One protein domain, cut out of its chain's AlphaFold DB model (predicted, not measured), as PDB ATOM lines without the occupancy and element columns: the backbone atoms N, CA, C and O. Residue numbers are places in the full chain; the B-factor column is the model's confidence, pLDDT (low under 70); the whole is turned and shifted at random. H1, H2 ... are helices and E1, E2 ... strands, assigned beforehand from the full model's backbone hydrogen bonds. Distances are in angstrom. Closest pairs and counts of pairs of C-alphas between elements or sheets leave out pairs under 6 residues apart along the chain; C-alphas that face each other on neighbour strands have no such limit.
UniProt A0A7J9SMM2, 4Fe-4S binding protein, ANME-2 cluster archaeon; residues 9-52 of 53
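What this domain is: This is residues 9 to 52 of the 53 residues of the protein "4Fe-4S binding protein" of ANME-2 cluster archaeon (UniProt A0A7J9SMM2). Picture a small two-strand hairpin, E1 and E2, with a very short helix, H1, near the start of E1, and a long loop, residues 28 to 41, leading from the end of E2 to a second helix, H2. Residues 43 to 52, of which 43 to 51 belong to H2, stick out from this small body as a free arm. The printed part has 44 residues with two named helices and two named strands, in the order H1, E1, E2, H2, and the sheet, E1 - E2, is antiparallel. The class is mixed, helices and strands, with 22 residues in named elements. The whole is only just loose, close to compact, with a radius of gyration of the C-alphas of 11.4 A and spans of 31 by 24 by 15 A.

How they stand to each other: Begin at helix H1, residues 9 to 12, and go on over a tight link to strand E1, residues 18 to 21; their closest C-alphas are those of Glu 10 and Ile 18, 4.9 A apart. Strand E2, residues 24 to 27, forms a hairpin with E1, antiparallel at 145 degrees between their directions. Look for the C-alphas of Ile 18 and Val 27, which face each other at 4.8 A. Across the pair, N 19 and O 26 are within hydrogen-bond range at 3.0 A, and so are N 24 and O 21 at 2.9 A. H1 is apart from E2. Helix H2, residues 42 to 51, is apart from H1 and from E1. In H2, 4 of 6 pairs of O i and N i+4 are within hydrogen-bond range; H1 is too short for such a pair, and its one pair of O i and N i+3 is not within range.

Where its parts are: Find C-alpha 9 at (187.996, 158.705, 243.974), where H1 begins; it measures 5.2 A from first to last C-alpha. E1 starts at C-alpha 18, at (189.690, 152.117, 245.930), and measures 9.8 A; E2, from Arg 24 to Val 27, measures 10.0 A. H2 runs 14.3 A from Val 42 to C-alpha 51 at (183.047, 164.162, 223.984).

The domain as a whole: The C-alphas farthest apart are those of Asp 29 and Ile 50, at 31.6 A. Without residues 43 to 52, which stand free, the body has 34 residues and spans 24 by 24 by 12 A. The printed part has no cut. The link from E2 to H2 is long, with 14 residues; that from E1 to E2 is tight, with 2. Look at the B-factor column for pLDDT: its mean over the printed part is 86.4, and residues 46 to 52 are under 70.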
ATOM      1  N   CYS A   9     188.798 159.921 244.077       94.19
ATOM      2  CA  CYS A   9     187.996 158.705 243.974       94.19
ATOM      3  C   CYS A   9     188.133 157.803 245.209       94.19
ATOM      4  O   CYS A   9     187.131 157.274 245.670       94.19
ATOM      5  N   GLU A  10     189.339 157.675 245.773       94.75
ATOM      6  CA  GLU A  10     189.591 156.929 247.016       94.75
ATOM      7  C   GLU A  10     188.857 157.573 248.194       94.75
ATOM      8  O   GLU A  10     188.089 156.906 248.883       94.75
ATOM      9  N   LYS A  11     188.996 158.894 248.361       94.44
ATOM     10  CA  LYS A  11     188.336 159.637 249.449       94.44
ATOM     11  C   LYS A  11     186.810 159.611 249.367       94.44
ATOM     12  O   LYS A  11     186.147 159.674 250.395       94.44
ATOM     13  N   ALA A  12     186.259 159.581 248.157       95.62
ATOM     14  CA  ALA A  12     184.817 159.599 247.941       95.62
ATOM     15  C   ALA A  12     184.172 158.209 248.015       95.62
ATOM     16  O   ALA A  12     182.948 158.128 248.090       95.62
ATOM     17  N   CYS A  13     184.952 157.124 247.953       96.88
ATOM     18  CA  CYS A  13     184.399 155.778 247.920       96.88
ATOM     19  C   CYS A  13     183.779 155.412 249.281       96.88
ATOM     20  O   CYS A  13     184.517 155.228 250.249       96.88
ATOM     21  N   PRO A  14     182.448 155.225 249.376       96.81
ATOM     22  CA  PRO A  14     181.795 154.914 250.650       96.81
ATOM     23  C   PRO A  14     182.110 153.498 251.150       96.81
ATOM     24  O   PRO A  14     181.902 153.192 252.319       96.81
ATOM     25  N   LYS A  15     182.581 152.623 250.256       97.44
ATOM     26  CA  LYS A  15     182.995 151.253 250.566       97.44
ATOM     27  C   LYS A  15     184.481 151.134 250.876       97.44
ATOM     28  O   LYS A  15     184.907 150.058 251.255       97.44
ATOM     29  N   HIS A  16     185.255 152.211 250.709       95.94
ATOM     30  CA  HIS A  16     186.720 152.174 250.774       95.94
ATOM     31  C   HIS A  16     187.354 151.170 249.789       95.94
ATOM     32  O   HIS A  16     188.458 150.692 250.002       95.94
ATOM     33  N   ALA A  17     186.678 150.926 248.663       97.31
ATOM     34  CA  ALA A  17     187.038 149.935 247.649       97.31
ATOM     35  C   ALA A  17     188.175 150.341 246.705       97.31
ATOM     36  O   ALA A  17     188.423 149.657 245.717       97.31
ATOM     37  N   ILE A  18     188.781 151.508 246.901       95.19
ATOM     38  CA  ILE A  18     189.690 152.117 245.930       95.19
ATOM     39  C   ILE A  18     191.009 152.400 246.627       95.19
ATOM     40  O   ILE A  18     191.012 153.062 247.658       95.19
ATOM     41  N   SER A  19     192.111 151.950 246.030       93.19
ATOM     42  CA  SER A  19     193.467 152.150 246.543       93.19
ATOM     43  C   SER A  19     194.427 152.621 245.447       93.19
ATOM     44  O   SER A  19     194.185 152.428 244.248       93.19
ATOM     45  N   PHE A  20     195.527 153.260 245.856       89.94
ATOM     46  CA  PHE A  20     196.618 153.668 244.970       89.94
ATOM     47  C   PHE A  20     197.844 152.781 245.167       89.94
ATOM     48  O   PHE A  20     198.541 152.881 246.174       89.94
ATOM     49  N   GLU A  21     198.143 151.960 244.164       85.38
ATOM     50  CA  GLU A  21     199.299 151.063 244.161       85.38
ATOM     51  C   GLU A  21     200.052 151.216 242.835       85.38
ATOM     52  O   GLU A  21     199.452 151.255 241.759       85.38
ATOM     53  N   ASP A  22     201.379 151.363 242.898       82.81
ATOM     54  CA  ASP A  22     202.258 151.506 241.725       82.81
ATOM     55  C   ASP A  22     201.862 152.649 240.764       82.81
ATOM     56  O   ASP A  22     201.974 152.546 239.538       82.81
ATOM     57  N   GLY A  23     201.342 153.753 241.311       77.69
ATOM     58  CA  GLY A  23     200.876 154.898 240.521       77.69
ATOM     59  C   GLY A  23     199.603 154.621 239.712       77.69
ATOM     60  O   GLY A  23     199.268 155.386 238.801       77.69
ATOM     61  N   ARG A  24     198.887 153.537 240.021       81.75
ATOM     62  CA  ARG A  24     197.615 153.158 239.403       81.75
ATOM     63  C   ARG A  24     196.539 153.006 240.467       81.75
ATOM     64  O   ARG A  24     196.812 152.716 241.625       81.75
ATOM     65  N   ILE A  25     195.301 153.215 240.043       88.88
ATOM     66  CA  ILE A  25     194.137 152.920 240.870       88.88
ATOM     67  C   ILE A  25     193.878 151.414 240.802       88.88
ATOM     68  O   ILE A  25     193.861 150.853 239.702       88.88
ATOM     69  N   ARG A  26     193.637 150.786 241.952       91.94
ATOM     70  CA  ARG A  26     193.027 149.457 242.052       91.94
ATOM     71  C   ARG A  26     191.641 149.574 242.677       91.94
ATOM     72  O   ARG A  26     191.398 150.450 243.502       91.94
ATOM     73  N   VAL A  27     190.732 148.716 242.219       94.00
ATOM     74  CA  VAL A  27     189.374 148.581 242.753       94.00
ATOM     75  C   VAL A  27     189.272 147.179 243.337       94.00
ATOM     76  O   VAL A  27     189.523 146.216 242.612       94.00
ATOM     77  N   GLY A  28     188.982 147.087 244.629       95.56
ATOM     78  CA  GLY A  28     188.845 145.826 245.350       95.56
ATOM     79  C   GLY A  28     187.431 145.243 245.282       95.56
ATOM     80  O   GLY A  28     186.502 145.851 244.736       95.56
ATOM     81  N   ASP A  29     187.283 144.041 245.837       96.94
ATOM     82  CA  ASP A  29     186.049 143.248 245.793       96.94
ATOM     83  C   ASP A  29     184.900 143.851 246.619       96.94
ATOM     84  O   ASP A  29     183.742 143.476 246.439       96.94
ATOM     85  N   GLU A  30     185.176 144.814 247.506       96.38
ATOM     86  CA  GLU A  30     184.127 145.520 248.256       96.38
ATOM     87  C   GLU A  30     183.342 146.542 247.403       96.38
ATOM     88  O   GLU A  30     182.383 147.157 247.882       96.38
ATOM     89  N   CYS A  31     183.743 146.748 246.143       97.00
ATOM     90  CA  CYS A  31     183.057 147.626 245.205       97.00
ATOM     91  C   CYS A  31     181.697 147.050 244.782       97.00
ATOM     92  O   CYS A  31     181.608 145.990 244.172       97.00
ATOM     93  N   ASP A  32     180.629 147.810 245.025       97.19
ATOM     94  CA  ASP A  32     179.255 147.461 244.637       97.19
ATOM     95  C   ASP A  32     178.798 148.111 243.318       97.19
ATOM     96  O   ASP A  32     177.647 147.963 242.911       97.19
ATOM     97  N   GLY A  33     179.682 148.854 242.645       95.56
ATOM     98  CA  GLY A  33     179.362 149.536 241.392       95.56
ATOM     99  C   GLY A  33     178.516 150.806 241.542       95.56
ATOM    100  O   GLY A  33     177.941 151.258 240.555       95.56
ATOM    101  N   CYS A  34     178.457 151.432 242.724       96.81
ATOM    102  CA  CYS A  34     177.650 152.645 242.954       96.81
ATOM    103  C   CYS A  34     177.997 153.874 242.082       96.81
ATOM    104  O   CYS A  34     177.225 154.831 242.044       96.81
ATOM    105  N   GLY A  35     179.155 153.905 241.414       93.44
ATOM    106  CA  GLY A  35     179.532 154.977 240.479       93.44
ATOM    107  C   GLY A  35     179.916 156.321 241.117       93.44
ATOM    108  O   GLY A  35     180.216 157.277 240.401       93.44
ATOM    109  N   VAL A  36     179.971 156.418 242.452       94.88
ATOM    110  CA  VAL A  36     180.336 157.659 243.166       94.88
ATOM    111  C   VAL A  36     181.717 158.175 242.763       94.88
ATOM    112  O   VAL A  36     181.900 159.384 242.659       94.88
ATOM    113  N   CYS A  37     182.670 157.272 242.514       93.62
ATOM    114  CA  CYS A  37     184.028 157.603 242.090       93.62
ATOM    115  C   CYS A  37     184.126 158.149 240.657       93.62
ATOM    116  O   CYS A  37     185.131 158.785 240.344       93.62
ATOM    117  N   ASP A  38     183.125 157.899 239.805       90.69
ATOM    118  CA  ASP A  38     183.050 158.384 238.420       90.69
ATOM    119  C   ASP A  38     182.410 159.782 238.324       90.69
ATOM    120  O   ASP A  38     182.976 160.710 237.728       90.69
ATOM    121  N   GLY A  39     181.331 160.001 239.094       90.62
ATOM    122  CA  GLY A  39     181.073 161.325 239.674       90.62
ATOM    123  C   GLY A  39     182.318 161.761 240.458       90.62
ATOM    124  O   GLY A  39     183.201 160.982 240.647       90.62
ATOM    125  N   VAL A  40     182.531 162.977 240.925       91.69
ATOM    126  CA  VAL A  40     183.813 163.412 241.555       91.69
ATOM    127  C   VAL A  40     185.110 163.309 240.714       91.69
ATOM    128  O   VAL A  40     185.962 164.181 240.878       91.69
ATOM    129  N   CYS A  41     185.308 162.345 239.803       91.75
ATOM    130  CA  CYS A  41     186.546 162.205 239.043       91.75
ATOM    131  C   CYS A  41     186.679 163.324 238.012       91.75
ATOM    132  O   CYS A  41     186.007 163.365 236.980       91.75
ATOM    133  N   VAL A  42     187.622 164.224 238.275       85.12
ATOM    134  CA  VAL A  42     187.917 165.365 237.403       85.12
ATOM    135  C   VAL A  42     188.376 164.926 236.013       85.12
ATOM    136  O   VAL A  42     188.017 165.553 235.023       85.12
ATOM    137  N   ALA A  43     189.121 163.820 235.918       84.19
ATOM    138  CA  ALA A  43     189.634 163.309 234.651       84.19
ATOM    139  C   ALA A  43     188.536 162.676 233.783       84.19
ATOM    140  O   ALA A  43     188.581 162.807 232.559       84.19
ATOM    141  N   VAL A  44     187.551 162.015 234.403       77.44
ATOM    142  CA  VAL A  44     186.365 161.503 233.701       77.44
ATOM    143  C   VAL A  44     185.500 162.672 233.248       77.44
ATOM    144  O   VAL A  44     185.196 162.796 232.062       77.44
ATOM    145  N   ARG A  45     185.172 163.590 234.164       71.31
ATOM    146  CA  ARG A  45     184.289 164.726 233.870       71.31
ATOM    147  C   ARG A  45     184.851 165.687 232.829       71.31
ATOM    148  O   ARG A  45     184.088 166.204 232.016       71.31
ATOM    149  N   TYR A  46     186.167 165.899 232.810       66.38
ATOM    150  CA  TYR A  46     186.812 166.729 231.793       66.38
ATOM    151  C   TYR A  46     186.623 166.155 230.381       66.38
ATOM    152  O   TYR A  46     186.314 166.894 229.453       66.38
ATOM    153  N   VAL A  47     186.736 164.832 230.221       61.22
ATOM    154  CA  VAL A  47     186.540 164.169 228.922       61.22
ATOM    155  C   VAL A  47     185.058 164.066 228.561       61.22
ATOM    156  O   VAL A  47     184.706 164.340 227.417       61.22
ATOM    157  N   GLY A  48     184.182 163.755 229.523       58.41
ATOM    158  CA  GLY A  48     182.733 163.669 229.293       58.41
ATOM    159  C   GLY A  48     182.115 164.985 228.807       58.41
ATOM    160  O   GLY A  48     181.211 164.972 227.979       58.41
ATOM    161  N   ARG A  49     182.655 166.133 229.234       56.34
ATOM    162  CA  ARG A  49     182.227 167.456 228.749       56.34
ATOM    163  C   ARG A  49     182.746 167.797 227.341       56.34
ATOM    164  O   ARG A  49     182.143 168.632 226.677       56.34
ATOM    165  N   ILE A  50     183.844 167.182 226.890       58.84
ATOM    166  CA  ILE A  50     184.412 167.397 225.544       58.84
ATOM    167  C   ILE A  50     183.787 166.449 224.518       58.84
ATOM    168  O   ILE A  50     183.547 166.855 223.386       58.84
ATOM    169  N   LEU A  51     183.540 165.194 224.899       59.97
ATOM    170  CA  LEU A  51     183.047 164.162 223.984       59.97
ATOM    171  C   LEU A  51     181.529 163.980 223.994       59.97
ATOM    172  O   LEU A  51     181.064 163.160 223.218       59.97
ATOM    173  N   GLY A  52     180.793 164.743 224.815       57.47
ATOM    174  CA  GLY A  52     179.335 164.877 224.733       57.47
ATOM    175  C   GLY A  52     178.613 163.544 224.553       57.47
ATOM    176  O   GLY A  52     178.199 163.223 223.443       57.47
TER     177      GLY A  52